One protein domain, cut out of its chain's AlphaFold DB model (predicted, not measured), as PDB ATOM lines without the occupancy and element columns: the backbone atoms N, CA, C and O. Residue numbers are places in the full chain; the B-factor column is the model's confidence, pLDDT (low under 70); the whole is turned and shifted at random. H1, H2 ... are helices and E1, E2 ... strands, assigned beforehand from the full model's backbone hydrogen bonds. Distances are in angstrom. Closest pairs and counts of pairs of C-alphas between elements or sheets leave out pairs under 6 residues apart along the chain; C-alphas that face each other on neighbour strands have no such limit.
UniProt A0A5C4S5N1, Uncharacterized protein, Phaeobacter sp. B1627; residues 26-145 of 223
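Overview. This is residues 26 to 145 of the 223 residues of an uncharacterized protein of Phaeobacter sp. B1627 (UniProt A0A5C4S5N1). Little of this domain is regular structure: one strongly twisted sheet of four strands has the short helix H1 across one face, and long loops make much of the rest. The printed part has 120 residues, 37 in named elements, mostly strand, in the order E1 H1 E2 E3 E4. The antiparallel sheet runs E1 E4 E3 E2. The whole is compact, with a radius of gyration of the C-alphas of 13.0 A and spans of 37 by 31 by 27 A.

Along the chain. Find C-alpha 26 at (-6.719, 8.503, -69.489); from there E1 runs to residue 32, 17.2 A. Next come H1, residues 53 to 59, E2, residues 88 to 93, and E3, residues 104 to 111, 21.2 A. E4, residues 130 to 138, 21.0 A, ends at (-12.928, 14.458, -67.273).

Arrangement. E2, E3 and E4 form a meander, each strand the antiparallel neighbour of the one before, in two hairpins. Look for N 90 and O 109, 2.9 A, between E2 and E3, N 135 and O 106, 2.7 A, between E3 and E4, and N 134 and O 28, 2.8 A, between E4 and E1. H1, with every O i to N i+4 pair within hydrogen-bond range, is on the sheet at a height of 7.8 A, across E3 at 90 degrees on the local plane.

Size, cuts and confidence. The printed part has no cut. The links E1 to H1, H1 to E2 and E3 to E4 are long. Residues 42 to 51 and 81 are under pLDDT 70.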
ATOM      1  N   TYR A  26      -8.131   8.796 -69.673       90.12
ATOM      2  CA  TYR A  26      -6.719   8.503 -69.489       90.12
ATOM      3  C   TYR A  26      -6.037   9.651 -68.762       90.12
ATOM      4  O   TYR A  26      -6.520  10.786 -68.752       90.12
ATOM      5  N   ALA A  27      -4.910   9.330 -68.138       91.25
ATOM      6  CA  ALA A  27      -4.085  10.280 -67.423       91.25
ATOM      7  C   ALA A  27      -2.638  10.153 -67.892       91.25
ATOM      8  O   ALA A  27      -2.082   9.051 -67.927       91.25
ATOM      9  N   GLN A  28      -2.030  11.282 -68.241       93.56
ATOM     10  CA  GLN A  28      -0.640  11.333 -68.679       93.56
ATOM     11  C   GLN A  28       0.124  12.444 -67.973       93.56
ATOM     12  O   GLN A  28      -0.407  13.522 -67.710       93.56
ATOM     13  N   VAL A  29       1.388  12.174 -67.659       94.38
ATOM     14  CA  VAL A  29       2.267  13.186 -67.077       94.38
ATOM     15  C   VAL A  29       2.719  14.128 -68.182       94.38
ATOM     16  O   VAL A  29       3.301  13.689 -69.172       94.38
ATOM     17  N   VAL A  30       2.486  15.418 -67.983       94.81
ATOM     18  CA  VAL A  30       2.858  16.485 -68.915       94.81
ATOM     19  C   VAL A  30       3.710  17.535 -68.213       94.81
ATOM     20  O   VAL A  30       3.745  17.613 -66.983       94.81
ATOM     21  N   LEU A  31       4.399  18.344 -69.011       92.62
ATOM     22  CA  LEU A  31       4.996  19.599 -68.572       92.62
ATOM     23  C   LEU A  31       4.175  20.728 -69.188       92.62
ATOM     24  O   LEU A  31       4.010  20.758 -70.407       92.62
ATOM     25  N   VAL A  32       3.655  21.623 -68.354       89.44
ATOM     26  CA  VAL A  32       2.835  22.765 -68.784       89.44
ATOM     27  C   VAL A  32       3.597  24.043 -68.458       89.44
ATOM     28  O   VAL A  32       4.230  24.137 -67.406       89.44
ATOM     29  N   THR A  33       3.566  25.013 -69.369       85.88
ATOM     30  CA  THR A  33       4.200  26.339 -69.185       85.88
ATOM     31  C   THR A  33       3.208  27.488 -69.280       85.88
ATOM     32  O   THR A  33       3.508  28.621 -68.914       85.88
ATOM     33  N   GLU A  34       2.037  27.191 -69.817       90.38
ATOM     34  CA  GLU A  34       0.938  28.097 -70.027       90.38
ATOM     35  C   GLU A  34       0.288  28.453 -68.688       90.38
ATOM     36  O   GLU A  34       0.179  27.588 -67.819       90.38
ATOM     37  N   PRO A  35      -0.209  29.690 -68.522       91.38
ATOM     38  CA  PRO A  35      -0.995  30.042 -67.352       91.38
ATOM     39  C   PRO A  35      -2.216  29.131 -67.212       91.38
ATOM     40  O   PRO A  35      -2.979  28.940 -68.164       91.38
ATOM     41  N   LEU A  36      -2.417  28.622 -66.001       94.75
ATOM     42  CA  LEU A  36      -3.539  27.761 -65.650       94.75
ATOM     43  C   LEU A  36      -4.532  28.489 -64.744       94.75
ATOM     44  O   LEU A  36      -4.165  29.369 -63.969       94.75
ATOM     45  N   TYR A  37      -5.794  28.090 -64.814       94.62
ATOM     46  CA  TYR A  37      -6.898  28.654 -64.037       94.62
ATOM     47  C   TYR A  37      -7.628  27.533 -63.309       94.62
ATOM     48  O   TYR A  37      -7.697  26.417 -63.825       94.62
ATOM     49  N   ASN A  38      -8.183  27.814 -62.130       92.25
ATOM     50  CA  ASN A  38      -9.004  26.834 -61.420       92.25
ATOM     51  C   ASN A  38     -10.208  26.441 -62.277       92.25
ATOM     52  O   ASN A  38     -10.856  27.298 -62.885       92.25
ATOM     53  N   VAL A  39     -10.530  25.150 -62.289       90.44
ATOM     54  CA  VAL A  39     -11.792  24.690 -62.862       90.44
ATOM     55  C   VAL A  39     -12.946  25.148 -61.965       90.44
ATOM     56  O   VAL A  39     -12.975  24.897 -60.760       90.44
ATOM     57  N   VAL A  40     -13.922  25.835 -62.553       84.94
ATOM     58  CA  VAL A  40     -15.113  26.301 -61.835       84.94
ATOM     59  C   VAL A  40     -16.009  25.108 -61.521       84.94
ATOM     60  O   VAL A  40     -16.248  24.240 -62.360       84.94
ATOM     61  N   GLY A  41     -16.519  25.052 -60.291       72.69
ATOM     62  CA  GLY A  41     -17.385  23.958 -59.841       72.69
ATOM     63  C   GLY A  41     -16.639  22.676 -59.459       72.69
ATOM     64  O   GLY A  41     -17.266  21.754 -58.948       72.69
ATOM     65  N   SER A  42     -15.309  22.630 -59.607       65.44
ATOM     66  CA  SER A  42     -14.462  21.594 -58.996       65.44
ATOM     67  C   SER A  42     -13.947  21.997 -57.609       65.44
ATOM     68  O   SER A  42     -13.004  21.400 -57.087       65.44
ATOM     69  N   THR A  43     -14.483  23.081 -57.040       51.53
ATOM     70  CA  THR A  43     -14.017  23.644 -55.774       51.53
ATOM     71  C   THR A  43     -14.453  22.780 -54.601       51.53
ATOM     72  O   THR A  43     -15.640  22.633 -54.314       51.53
ATOM     73  N   GLY A  44     -13.442  22.238 -53.926       50.00
ATOM     74  CA  GLY A  44     -13.547  21.109 -53.013       50.00
ATOM     75  C   GLY A  44     -12.962  19.878 -53.692       50.00
ATOM     76  O   GLY A  44     -13.538  19.374 -54.643       50.00
ATOM     77  N   ASP A  45     -11.819  19.386 -53.208       44.53
ATOM     78  CA  ASP A  45     -11.448  17.988 -53.448       44.53
ATOM     79  C   ASP A  45     -12.608  17.185 -52.842       44.53
ATOM     80  O   ASP A  45     -12.815  17.327 -51.627       44.53
ATOM     81  N   PRO A  46     -13.453  16.471 -53.614       47.16
ATOM     82  CA  PRO A  46     -14.429  15.591 -52.999       47.16
ATOM     83  C   PRO A  46     -13.614  14.614 -52.155       47.16
ATOM     84  O   PRO A  46     -12.909  13.750 -52.670       47.16
ATOM     85  N   LYS A  47     -13.615  14.845 -50.837       45.16
ATOM     86  CA  LYS A  47     -12.837  14.078 -49.869       45.16
ATOM     87  C   LYS A  47     -13.481  12.712 -49.779       45.16
ATOM     88  O   LYS A  47     -14.350  12.480 -48.944       45.16
ATOM     89  N   ILE A  48     -13.077  11.826 -50.668       42.41
ATOM     90  CA  ILE A  48     -13.532  10.453 -50.663       42.41
ATOM     91  C   ILE A  48     -12.400   9.649 -50.051       42.41
ATOM     92  O   ILE A  48     -11.400   9.358 -50.704       42.41
ATOM     93  N   TYR A  49     -12.545   9.398 -48.747       45.09
ATOM     94  CA  TYR A  49     -11.791   8.416 -47.976       45.09
ATOM     95  C   TYR A  49     -11.473   7.217 -48.886       45.09
ATOM     96  O   TYR A  49     -12.391   6.573 -49.376       45.09
ATOM     97  N   GLY A  50     -10.198   6.995 -49.214       49.88
ATOM     98  CA  GLY A  50      -9.751   5.966 -50.165       49.88
ATOM     99  C   GLY A  50      -8.823   6.506 -51.252       49.88
ATOM    100  O   GLY A  50      -7.622   6.234 -51.205       49.88
ATOM    101  N   GLU A  51      -9.338   7.324 -52.178       63.56
ATOM    102  CA  GLU A  51      -8.555   7.881 -53.288       63.56
ATOM    103  C   GLU A  51      -8.975   9.315 -53.655       63.56
ATOM    104  O   GLU A  51      -9.997   9.569 -54.286       63.56
ATOM    105  N   THR A  52      -8.140  10.263 -53.244       78.31
ATOM    106  CA  THR A  52      -8.227  11.698 -53.541       78.31
ATOM    107  C   THR A  52      -7.497  12.035 -54.837       78.31
ATOM    108  O   THR A  52      -6.559  11.339 -55.238       78.31
ATOM    109  N   TRP A  53      -7.827  13.173 -55.450       86.50
ATOM    110  CA  TRP A  53      -7.052  13.690 -56.585       86.50
ATOM    111  C   TRP A  53      -5.578  13.925 -56.218       86.50
ATOM    112  O   TRP A  53      -4.679  13.735 -57.040       86.50
ATOM    113  N   ARG A  54      -5.308  14.233 -54.939       86.75
ATOM    114  CA  ARG A  54      -3.953  14.253 -54.374       86.75
ATOM    115  C   ARG A  54      -3.268  12.885 -54.423       86.75
ATOM    116  O   ARG A  54      -2.113  12.803 -54.835       86.75
ATOM    117  N   GLN A  55      -3.940  11.815 -54.003       84.31
ATOM    118  CA  GLN A  55      -3.378  10.460 -54.065       84.31
ATOM    119  C   GLN A  55      -3.148  10.007 -55.507       84.31
ATOM    120  O   GLN A  55      -2.126   9.372 -55.771       84.31
ATOM    121  N   LEU A  56      -4.016  10.405 -56.446       87.31
ATOM    122  CA  LEU A  56      -3.780  10.162 -57.866       87.31
ATOM    123  C   LEU A  56      -2.458  10.807 -58.312       87.31
ATOM    124  O   LEU A  56      -1.603  10.100 -58.836       87.31
ATOM    125  N   LEU A  57      -2.228  12.093 -58.020       90.81
ATOM    126  CA  LEU A  57      -0.952  12.770 -58.314       90.81
ATOM    127  C   LEU A  57       0.259  12.046 -57.699       90.81
ATOM    128  O   LEU A  57       1.246  11.790 -58.396       90.81
ATOM    129  N   ILE A  58       0.158  11.643 -56.428       89.81
ATOM    130  CA  ILE A  58       1.216  10.899 -55.724       89.81
ATOM    131  C   ILE A  58       1.505   9.559 -56.410       89.81
ATOM    132  O   ILE A  58       2.671   9.190 -56.542       89.81
ATOM    133  N   SER A  59       0.481   8.854 -56.905       88.50
ATOM    134  CA  SER A  59       0.660   7.578 -57.618       88.50
ATOM    135  C   SER A  59       1.446   7.721 -58.931       88.50
ATOM    136  O   SER A  59       2.104   6.775 -59.354       88.50
ATOM    137  N   TYR A  60       1.464   8.922 -59.523       89.50
ATOM    138  CA  TYR A  60       2.288   9.278 -60.689       89.50
ATOM    139  C   TYR A  60       3.640   9.925 -60.308       89.50
ATOM    140  O   TYR A  60       4.388  10.404 -61.171       89.50
ATOM    141  N   GLY A  61       3.980   9.940 -59.015       90.69
ATOM    142  CA  GLY A  61       5.213  10.518 -58.475       90.69
ATOM    143  C   GLY A  61       5.231  12.049 -58.439       90.69
ATOM    144  O   GLY A  61       6.301  12.637 -58.289       90.69
ATOM    145  N   ILE A  62       4.077  12.702 -58.591       91.75
ATOM    146  CA  ILE A  62       3.931  14.162 -58.551       91.75
ATOM    147  C   ILE A  62       3.601  14.595 -57.116       91.75
ATOM    148  O   ILE A  62       2.834  13.930 -56.423       91.75
ATOM    149  N   GLY A  63       4.182  15.708 -56.654       87.62
ATOM    150  CA  GLY A  63       3.921  16.209 -55.300       87.62
ATOM    151  C   GLY A  63       4.588  15.393 -54.182       87.62
ATOM    152  O   GLY A  63       4.046  15.301 -53.086       87.62
ATOM    153  N   THR A  64       5.727  14.741 -54.453       87.31
ATOM    154  CA  THR A  64       6.436  13.882 -53.483       87.31
ATOM    155  C   THR A  64       7.868  14.360 -53.222       87.31
ATOM    156  O   THR A  64       8.492  15.001 -54.071       87.31
ATOM    157  N   GLY A  65       8.415  14.045 -52.043       85.25
ATOM    158  CA  GLY A  65       9.798  14.373 -51.680       85.25
ATOM    159  C   GLY A  65      10.071  15.881 -51.707       85.25
ATOM    160  O   GLY A  65       9.328  16.659 -51.118       85.25
ATOM    161  N   ALA A  66      11.117  16.305 -52.424       81.06
ATOM    162  CA  ALA A  66      11.445  17.726 -52.599       81.06
ATOM    163  C   ALA A  66      10.361  18.521 -53.361       81.06
ATOM    164  O   ALA A  66      10.365  19.750 -53.343       81.06
ATOM    165  N   HIS A  67       9.419  17.828 -54.007       80.25
ATOM    166  CA  HIS A  67       8.320  18.425 -54.756       80.25
ATOM    167  C   HIS A  67       6.990  18.430 -53.981       80.25
ATOM    168  O   HIS A  67       5.957  18.702 -54.582       80.25
ATOM    169  N   ASP A  68       6.988  18.142 -52.673       86.00
ATOM    170  CA  ASP A  68       5.801  18.240 -51.801       86.00
ATOM    171  C   ASP A  68       5.513  19.698 -51.384       86.00
ATOM    172  O   ASP A  68       5.685  20.108 -50.232       86.00
ATOM    173  N   HIS A  69       5.119  20.509 -52.364       87.00
ATOM    174  CA  HIS A  69       4.757  21.913 -52.189       87.00
ATOM    175  C   HIS A  69       3.663  22.329 -53.179       87.00
ATOM    176  O   HIS A  69       3.391  21.645 -54.165       87.00
ATOM    177  N   CYS A  70       3.019  23.460 -52.903       91.38
ATOM    178  CA  CYS A  70       2.143  24.134 -53.858       91.38
ATOM    179  C   CYS A  70       2.954  24.632 -55.062       91.38
ATOM    180  O   CYS A  70       3.893  25.396 -54.862       91.38
ATOM    181  N   TYR A  71       2.574  24.253 -56.282       92.50
ATOM    182  CA  TYR A  71       3.318  24.624 -57.497       92.50
ATOM    183  C   TYR A  71       3.087  26.070 -57.938       92.50
ATOM    184  O   TYR A  71       3.908  26.631 -58.660       92.50
ATOM    185  N   THR A  72       2.009  26.701 -57.466       91.12
ATOM    186  CA  THR A  72       1.807  28.136 -57.672       91.12
ATOM    187  C   THR A  72       2.958  28.954 -57.072       91.12
ATOM    188  O   THR A  72       3.322  28.739 -55.918       91.12
ATOM    189  N   THR A  73       3.465  29.930 -57.828       89.56
ATOM    190  CA  THR A  73       4.470  30.926 -57.411       89.56
ATOM    191  C   THR A  73       3.866  32.282 -57.032       89.56
ATOM    192  O   THR A  73       4.576  33.148 -56.517       89.56
ATOM    193  N   ASP A  74       2.564  32.479 -57.264       86.50
ATOM    194  CA  ASP A  74       1.832  33.663 -56.813       86.50
ATOM    195  C   ASP A  74       1.856  33.789 -55.283       86.50
ATOM    196  O   ASP A  74       1.647  32.802 -54.581       86.50
ATOM    197  N   PRO A  75       2.037  35.002 -54.736       83.19
ATOM    198  CA  PRO A  75       2.118  35.185 -53.297       83.19
ATOM    199  C   PRO A  75       0.805  34.822 -52.597       83.19
ATOM    200  O   PRO A  75      -0.300  35.102 -53.072       83.19
ATOM    201  N   LEU A  76       0.942  34.274 -51.391       84.56
ATOM    202  CA  LEU A  76      -0.168  34.124 -50.455       84.56
ATOM    203  C   LEU A  76      -0.699  35.495 -49.993       84.56
ATOM    204  O   LEU A  76      -0.028  36.519 -50.181       84.56
ATOM    205  N   PRO A  77      -1.882  35.540 -49.341       81.75
ATOM    206  CA  PRO A  77      -2.352  36.750 -48.678       81.75
ATOM    207  C   PRO A  77      -1.262  37.339 -47.782       81.75
ATOM    208  O   PRO A  77      -0.455  36.607 -47.212       81.75
ATOM    209  N   GLU A  78      -1.230  38.668 -47.693       80.25
ATOM    210  CA  GLU A  78      -0.209  39.414 -46.936       80.25
ATOM    211  C   GLU A  78       1.225  39.281 -47.490       80.25
ATOM    212  O   GLU A  78       2.173  39.775 -46.884       80.25
ATOM    213  N   GLY A  79       1.394  38.692 -48.681       73.12
ATOM    214  CA  GLY A  79       2.667  38.675 -49.403       73.12
ATOM    215  C   GLY A  79       3.659  37.621 -48.915       73.12
ATOM    216  O   GLY A  79       4.852  37.751 -49.189       73.12
ATOM    217  N   ALA A  80       3.207  36.590 -48.191       75.25
ATOM    218  CA  ALA A  80       4.099  35.524 -47.745       75.25
ATOM    219  C   ALA A  80       4.723  34.790 -48.947       75.25
ATOM    220  O   ALA A  80       4.025  34.361 -49.866       75.25
ATOM    221  N   SER A  81       6.051  34.644 -48.918       66.25
ATOM    222  CA  SER A  81       6.860  34.091 -50.013       66.25
ATOM    223  C   SER A  81       7.027  32.570 -49.966       66.25
ATOM    224  O   SER A  81       7.670  31.994 -50.838       66.25
ATOM    225  N   SER A  82       6.516  31.913 -48.923       71.25
ATOM    226  CA  SER A  82       6.589  30.462 -48.738       71.25
ATOM    227  C   SER A  82       5.192  29.866 -48.710       71.25
ATOM    228  O   SER A  82       4.342  30.323 -47.945       71.25
ATOM    229  N   HIS A  83       4.973  28.819 -49.496       76.94
ATOM    230  CA  HIS A  83       3.679  28.159 -49.580       76.94
ATOM    231  C   HIS A  83       3.588  26.978 -48.607       76.94
ATOM    232  O   HIS A  83       4.596  26.313 -48.362       76.94
ATOM    233  N   PRO A  84       2.389  26.668 -48.077       77.81
ATOM    234  CA  PRO A  84       2.125  25.385 -47.448       77.81
ATOM    235  C   PRO A  84       2.464  24.209 -48.372       77.81
ATOM    236  O   PRO A  84       2.509  24.349 -49.599       77.81
ATOM    237  N   HIS A  85       2.618  23.038 -47.757       81.00
ATOM    238  CA  HIS A  85       2.762  21.755 -48.447       81.00
ATOM    239  C   HIS A  85       1.626  21.487 -49.446       81.00
ATOM    240  O   HIS A  85       0.588  22.158 -49.444       81.00
ATOM    241  N   PHE A  86       1.810  20.486 -50.307       85.75
ATOM    242  CA  PHE A  86       0.774  20.046 -51.235       85.75
ATOM    243  C   PHE A  86      -0.378  19.379 -50.470       85.75
ATOM    244  O   PHE A  86      -0.276  18.259 -49.956       85.75
ATOM    245  N   LEU A  87      -1.502  20.095 -50.400       80.81
ATOM    246  CA  LEU A  87      -2.674  19.689 -49.623       80.81
ATOM    247  C   LEU A  87      -3.798  19.130 -50.496       80.81
ATOM    248  O   LEU A  87      -4.557  18.296 -50.009       80.81
ATOM    249  N   VAL A  88      -3.923  19.583 -51.748       81.25
ATOM    250  CA  VAL A  88      -5.043  19.235 -52.640       81.25
ATOM    251  C   VAL A  88      -4.582  19.096 -54.086       81.25
ATOM    252  O   VAL A  88      -3.750  19.880 -54.547       81.25
ATOM    253  N   GLY A  89      -5.127  18.108 -54.802       82.38
ATOM    254  CA  GLY A  89      -4.974  18.005 -56.255       82.38
ATOM    255  C   GLY A  89      -5.924  18.984 -56.932       82.38
ATOM    256  O   GLY A  89      -7.104  18.681 -57.081       82.38
ATOM    257  N   GLY A  90      -5.429  20.172 -57.270       88.62
ATOM    258  CA  GLY A  90      -6.239  21.215 -57.889       88.62
ATOM    259  C   GLY A  90      -6.529  20.893 -59.344       88.62
ATOM    260  O   GLY A  90      -5.598  20.597 -60.094       88.62
ATOM    261  N   HIS A  91      -7.803  20.952 -59.729       91.56
ATOM    262  CA  HIS A  91      -8.209  20.856 -61.126       91.56
ATOM    263  C   HIS A  91      -8.006  22.199 -61.803       91.56
ATOM    264  O   HIS A  91      -8.523  23.224 -61.357       91.56
ATOM    265  N   MET A  92      -7.286  22.159 -62.910       93.50
ATOM    266  CA  MET A  92      -6.840  23.316 -63.649       93.50
ATOM    267  C   MET A  92      -7.252  23.212 -65.115       93.50
ATOM    268  O   MET A  92      -7.361  22.128 -65.688       93.50
ATOM    269  N   THR A  93      -7.440  24.359 -65.746       94.06
ATOM    270  CA  THR A  93      -7.751  24.487 -67.169       94.06
ATOM    271  C   THR A  93      -6.942  25.619 -67.782       94.06
ATOM    272  O   THR A  93      -6.519  26.548 -67.098       94.06
ATOM    273  N   LEU A  94      -6.742  25.552 -69.096       94.19
ATOM    274  CA  LEU A  94      -6.172  26.649 -69.880       94.19
ATOM    275  C   LEU A  94      -7.203  27.759 -70.145       94.19
ATOM    276  O   LEU A  94      -6.847  28.841 -70.607       94.19
ATOM    277  N   GLN A  95      -8.489  27.494 -69.892       94.38
ATOM    278  CA  GLN A  95      -9.566  28.453 -70.121       94.38
ATOM    279  C   GLN A  95      -9.697  29.406 -68.935       94.38
ATOM    280  O   GLN A  95      -9.936  28.982 -67.808       94.38
ATOM    281  N   GLN A  96      -9.585  30.707 -69.201       94.69
ATOM    282  CA  GLN A  96      -9.656  31.734 -68.161       94.69
ATOM    283  C   GLN A  96     -10.999  31.754 -67.422       94.69
ATOM    284  O   GLN A  96     -11.048  32.115 -66.253       94.69
ATOM    285  N   ASP A  97     -12.093  31.367 -68.070       92.75
ATOM    286  CA  ASP A  97     -13.403  31.283 -67.420       92.75
ATOM    287  C   ASP A  97     -13.549  30.056 -66.502       92.75
ATOM    288  O   ASP A  97     -14.603  29.879 -65.891       92.75
ATOM    289  N   GLY A  98     -12.523  29.204 -66.410       89.88
ATOM    290  CA  GLY A  98     -12.504  28.010 -65.575       89.88
ATOM    291  C   GLY A  98     -13.387  26.867 -66.079       89.88
ATOM    292  O   GLY A  98     -13.528  25.861 -65.385       89.88
ATOM    293  N   HIS A  99     -13.994  26.972 -67.262       90.50
ATOM    294  CA  HIS A  99     -14.899  25.935 -67.747       90.50
ATOM    295  C   HIS A  99     -14.130  24.804 -68.440       90.50
ATOM    296  O   HIS A  99     -13.191  25.011 -69.214       90.50
ATOM    297  N   VAL A 100     -14.557  23.571 -68.171       87.75
ATOM    298  CA  VAL A 100     -14.110  22.368 -68.879       87.75
ATOM    299  C   VAL A 100     -15.364  21.643 -69.357       87.75
ATOM    300  O   VAL A 100     -16.205  21.297 -68.526       87.75
ATOM    301  N   PRO A 101     -15.546  21.430 -70.671       86.38
ATOM    302  CA  PRO A 101     -16.686  20.660 -71.151       86.38
ATOM    303  C   PRO A 101     -16.596  19.218 -70.641       86.38
ATOM    304  O   PRO A 101     -15.500  18.677 -70.499       86.38
ATOM    305  N   THR A 102     -17.743  18.581 -70.411       81.94
ATOM    306  CA  THR A 102     -17.829  17.144 -70.109       81.94
ATOM    307  C   THR A 102     -17.060  16.329 -71.151       81.94
ATOM    308  O   THR A 102     -17.186  16.576 -72.352       81.94
ATOM    309  N   GLY A 103     -16.242  15.380 -70.695       82.62
ATOM    310  CA  GLY A 103     -15.345  14.598 -71.551       82.62
ATOM    311  C   GLY A 103     -14.080  15.347 -71.998       82.62
ATOM    312  O   GLY A 103     -13.228  14.776 -72.677       82.62
ATOM    313  N   GLY A 104     -13.937  16.617 -71.620       87.81
ATOM    314  CA  GLY A 104     -12.830  17.480 -72.000       87.81
ATOM    315  C   GLY A 104     -11.519  17.178 -71.277       87.81
ATOM    316  O   GLY A 104     -11.363  16.181 -70.564       87.81
ATOM    317  N   ARG A 105     -10.560  18.087 -71.485       91.62
ATOM    318  CA  ARG A 105      -9.237  18.046 -70.861       91.62
ATOM    319  C   ARG A 105      -9.190  18.914 -69.618       91.62
ATOM    320  O   ARG A 105      -9.628  20.062 -69.645       91.62
ATOM    321  N   CYS A 106      -8.607  18.360 -68.569       92.38
ATOM    322  CA  CYS A 106      -8.343  19.026 -67.302       92.38
ATOM    323  C   CYS A 106      -6.912  18.692 -66.869       92.38
ATOM    324  O   CYS A 106      -6.381  17.656 -67.254       92.38
ATOM    325  N   TYR A 107      -6.279  19.541 -66.072       94.06
ATOM    326  CA  TYR A 107      -4.959  19.279 -65.503       94.06
ATOM    327  C   TYR A 107      -5.079  19.154 -63.988       94.06
ATOM    328  O   TYR A 107      -5.781  19.935 -63.360       94.06
ATOM    329  N   LEU A 108      -4.379  18.204 -63.383       92.88
ATOM    330  CA  LEU A 108      -4.183  18.167 -61.940       92.88
ATOM    331  C   LEU A 108      -2.814  18.719 -61.592       92.88
ATOM    332  O   LEU A 108      -1.786  18.251 -62.098       92.88
ATOM    333  N   MET A 109      -2.820  19.668 -60.665       92.31
ATOM    334  CA  MET A 109      -1.628  20.324 -60.153       92.31
ATOM    335  C   MET A 109      -1.598  20.273 -58.617       92.31
ATOM    336  O   MET A 109      -2.628  20.492 -57.969       92.31
ATOM    337  N   PRO A 110      -0.431  20.017 -58.001       92.56
ATOM    338  CA  PRO A 110      -0.231  20.203 -56.571       92.56
ATOM    339  C   PRO A 110      -0.498  21.638 -56.113       92.56
ATOM    340  O   PRO A 110       0.239  22.559 -56.460       92.56
ATOM    341  N   LEU A 111      -1.527  21.829 -55.285       91.00
ATOM    342  CA  LEU A 111      -1.887  23.135 -54.736       91.00
ATOM    343  C   LEU A 111      -2.018  23.114 -53.210       91.00
ATOM    344  O   LEU A 111      -2.278  22.086 -52.573       91.00
ATOM    345  N   CYS A 112      -1.869  24.296 -52.610       89.12
ATOM    346  CA  CYS A 112      -2.364  24.556 -51.264       89.12
ATOM    347  C   CYS A 112      -3.853  24.943 -51.306       89.12
ATOM    348  O   CYS A 112      -4.398  25.310 -52.347       89.12
ATOM    349  N   GLN A 113      -4.516  24.902 -50.148       86.75
ATOM    350  CA  GLN A 113      -5.950  25.205 -50.044       86.75
ATOM    351  C   GLN A 113      -6.313  26.612 -50.527       86.75
ATOM    352  O   GLN A 113      -7.374  26.795 -51.114       86.75
ATOM    353  N   TRP A 114      -5.440  27.597 -50.295       88.38
ATOM    354  CA  TRP A 114      -5.680  28.972 -50.722       88.38
ATOM    355  C   TRP A 114      -5.736  29.092 -52.247       88.38
ATOM    356  O   TRP A 114      -6.692  29.643 -52.790       88.38
ATOM    357  N   HIS A 115      -4.743  28.540 -52.947       90.06
ATOM    358  CA  HIS A 115      -4.684  28.625 -54.406       90.06
ATOM    359  C   HIS A 115      -5.793  27.818 -55.087       90.06
ATOM    360  O   HIS A 115      -6.266  28.232 -56.140       90.06
ATOM    361  N   ASN A 116      -6.282  26.758 -54.442       88.12
ATOM    362  CA  ASN A 116      -7.414  25.951 -54.904       88.12
ATOM    363  C   ASN A 116      -8.792  26.450 -54.407       88.12
ATOM    364  O   ASN A 116      -9.742  25.673 -54.316       88.12
ATOM    365  N   SER A 117      -8.910  27.710 -53.982       86.94
ATOM    366  CA  SER A 117     -10.176  28.255 -53.473       86.94
ATOM    367  C   SER A 117     -10.957  29.010 -54.550       86.94
ATOM    368  O   SER A 117     -10.368  29.554 -55.482       86.94
ATOM    369  N   THR A 118     -12.281  29.105 -54.379       86.94
ATOM    370  CA  THR A 118     -13.181  29.839 -55.291       86.94
ATOM    371  C   THR A 118     -12.813  31.317 -55.440       86.94
ATOM    372  O   THR A 118     -13.114  31.945 -56.449       86.94
ATOM    373  N   THR A 119     -12.139  31.909 -54.449       87.12
ATOM    374  CA  THR A 119     -11.669  33.303 -54.519       87.12
ATOM    375  C   THR A 119     -10.531  33.494 -55.524       87.12
ATOM    376  O   THR A 119     -10.148  34.630 -55.806       87.12
ATOM    377  N   ARG A 120      -9.984  32.393 -56.055       89.88
ATOM    378  CA  ARG A 120      -8.946  32.353 -57.087       89.88
ATOM    379  C   ARG A 120      -9.473  31.899 -58.449       89.88
ATOM    380  O   ARG A 120      -8.683  31.791 -59.384       89.88
ATOM    381  N   ASP A 121     -10.778  31.673 -58.589       89.69
ATOM    382  CA  ASP A 121     -11.377  31.326 -59.877       89.69
ATOM    383  C   ASP A 121     -11.202  32.481 -60.875       89.69
ATOM    384  O   ASP A 121     -11.330  33.659 -60.532       89.69
ATOM    385  N   GLY A 122     -10.844  32.145 -62.115       88.94
ATOM    386  CA  GLY A 122     -10.536  33.116 -63.170       88.94
ATOM    387  C   GLY A 122      -9.241  33.912 -62.988       88.94
ATOM    388  O   GLY A 122      -8.908  34.748 -63.834       88.94
ATOM    389  N   ILE A 123      -8.480  33.644 -61.923       92.12
ATOM    390  CA  ILE A 123      -7.151  34.215 -61.708       92.12
ATOM    391  C   ILE A 123      -6.107  33.233 -62.234       92.12
ATOM    392  O   ILE A 123      -6.089  32.066 -61.847       92.12
ATOM    393  N   ALA A 124      -5.230  33.723 -63.110       93.81
ATOM    394  CA  ALA A 124      -4.113  32.945 -63.623       93.81
ATOM    395  C   ALA A 124      -3.179  32.545 -62.474       93.81
ATOM    396  O   ALA A 124      -2.756  33.403 -61.699       93.81
ATOM    397  N   GLN A 125      -2.853  31.260 -62.399       91.69
ATOM    398  CA  GLN A 125      -1.919  30.681 -61.443       91.69
ATOM    399  C   GLN A 125      -0.558  30.587 -62.124       91.69
ATOM    400  O   GLN A 125      -0.387  29.819 -63.073       91.69
ATOM    401  N   GLN A 126       0.399  31.391 -61.669       90.75
ATOM    402  CA  GLN A 126       1.774  31.291 -62.161       90.75
ATOM    403  C   GLN A 126       2.452  30.073 -61.535       90.75
ATOM    404  O   GLN A 126       2.285  29.828 -60.346       90.75
ATOM    405  N   HIS A 127       3.225  29.318 -62.309       91.19
ATOM    406  CA  HIS A 127       3.978  28.153 -61.841       91.19
ATOM    407  C   HIS A 127       5.265  27.996 -62.657       91.19
ATOM    408  O   HIS A 127       5.451  28.666 -63.678       91.19
ATOM    409  N   ASN A 128       6.178  27.138 -62.204       87.31
ATOM    410  CA  ASN A 128       7.374  26.820 -62.978       87.31
ATOM    411  C   ASN A 128       7.063  25.710 -63.996       87.31
ATOM    412  O   ASN A 128       5.934  25.228 -64.110       87.31
ATOM    413  N   LEU A 129       8.075  25.308 -64.770       85.12
ATOM    414  CA  LEU A 129       7.988  24.112 -65.607       85.12
ATOM    415  C   LEU A 129       7.923  22.870 -64.705       85.12
ATOM    416  O   LEU A 129       8.948  22.265 -64.385       85.12
ATOM    417  N   ASP A 130       6.710  22.514 -64.302       84.31
ATOM    418  CA  ASP A 130       6.434  21.457 -63.339       84.31
ATOM    419  C   ASP A 130       5.713  20.269 -63.988       84.31
ATOM    420  O   ASP A 130       5.037  20.386 -65.013       84.31
ATOM    421  N   ARG A 131       5.865  19.086 -63.377       91.00
ATOM    422  CA  ARG A 131       5.173  17.863 -63.805       91.00
ATOM    423  C   ARG A 131       3.731  17.897 -63.320       91.00
ATOM    424  O   ARG A 131       3.488  17.886 -62.118       91.00
ATOM    425  N   MET A 132       2.788  17.859 -64.249       93.25
ATOM    426  CA  MET A 132       1.352  17.830 -63.968       93.25
ATOM    427  C   MET A 132       0.722  16.578 -64.562       93.25
ATOM    428  O   MET A 132       1.344  15.891 -65.375       93.25
ATOM    429  N   LEU A 133      -0.507  16.271 -64.156       94.06
ATOM    430  CA  LEU A 133      -1.269  15.174 -64.747       94.06
ATOM    431  C   LEU A 133      -2.356  15.753 -65.650       94.06
ATOM    432  O   LEU A 133      -3.279  16.391 -65.159       94.06
ATOM    433  N   GLU A 134      -2.259  15.547 -66.959       94.62
ATOM    434  CA  GLU A 134      -3.355  15.860 -67.878       94.62
ATOM    435  C   GLU A 134      -4.367  14.711 -67.839       94.62
ATOM    436  O   GLU A 134      -4.023  13.554 -68.096       94.62
ATOM    437  N   LEU A 135      -5.606  15.045 -67.497       92.88
ATOM    438  CA  LEU A 135      -6.765  14.169 -67.483       92.88
ATOM    439  C   LEU A 135      -7.577  14.371 -68.758       92.88
ATOM    440  O   LEU A 135      -7.899  15.500 -69.133       92.88
ATOM    441  N   HIS A 136      -7.992  13.269 -69.367       91.31
ATOM    442  CA  HIS A 136      -8.917  13.257 -70.498       91.31
ATOM    443  C   HIS A 136     -10.175  12.483 -70.148       91.31
ATOM    444  O   HIS A 136     -10.136  11.569 -69.321       91.31
ATOM    445  N   GLY A 137     -11.294  12.846 -70.778       87.38
ATOM    446  CA  GLY A 137     -12.588  12.271 -70.425       87.38
ATOM    447  C   GLY A 137     -13.080  12.749 -69.054       87.38
ATOM    448  O   GLY A 137     -13.838  12.031 -68.397       87.38
ATOM    449  N   TYR A 138     -12.605  13.913 -68.591       85.56
ATOM    450  CA  TYR A 138     -12.928  14.458 -67.273       85.56
ATOM    451  C   TYR A 138     -14.398  14.881 -67.197       85.56
ATOM    452  O   TYR A 138     -14.913  15.544 -68.100       85.56
ATOM    453  N   ASN A 139     -15.052  14.530 -66.090       84.56
ATOM    454  CA  ASN A 139     -16.420  14.933 -65.793       84.56
ATOM    455  C   ASN A 139     -16.431  15.767 -64.508       84.56
ATOM    456  O   ASN A 139     -15.948  15.328 -63.466       84.56
ATOM    457  N   ILE A 140     -16.987  16.980 -64.573       78.44
ATOM    458  CA  ILE A 140     -17.075  17.865 -63.405       78.44
ATOM    459  C   ILE A 140     -17.899  17.179 -62.306       78.44
ATOM    460  O   ILE A 140     -18.980  16.654 -62.566       78.44
ATOM    461  N   GLY A 141     -17.385  17.198 -61.075       76.44
ATOM    462  CA  GLY A 141     -18.027  16.575 -59.911       76.44
ATOM    463  C   GLY A 141     -17.794  15.068 -59.786       76.44
ATOM    464  O   GLY A 141     -18.240  14.462 -58.813       76.44
ATOM    465  N   GLU A 142     -17.075  14.455 -60.726       82.00
ATOM    466  CA  GLU A 142     -16.674  13.057 -60.627       82.00
ATOM    467  C   GLU A 142     -15.559  12.860 -59.575       82.00
ATOM    468  O   GLU A 142     -14.586  13.618 -59.539       82.00
ATOM    469  N   PRO A 143     -15.653  11.828 -58.721       84.88
ATOM    470  CA  PRO A 143     -14.555  11.396 -57.859       84.88
ATOM    471  C   PRO A 143     -13.347  10.794 -58.602       84.88
ATOM    472  O   PRO A 143     -13.478  10.166 -59.654       84.88
ATOM    473  N   ALA A 144     -12.158  10.859 -57.993       86.56
ATOM    474  CA  ALA A 144     -10.949  10.253 -58.567       86.56
ATOM    475  C   ALA A 144     -11.072   8.726 -58.756       86.56
ATOM    476  O   ALA A 144     -10.580   8.174 -59.740       86.56
ATOM    477  N   VAL A 145     -11.773   8.036 -57.848       88.38
ATOM    478  CA  VAL A 145     -11.987   6.579 -57.924       88.38
ATOM    479  C   VAL A 145     -12.830   6.169 -59.139       88.38
ATOM    480  O   VAL A 145     -12.522   5.181 -59.804       88.38
TER     481      VAL A 145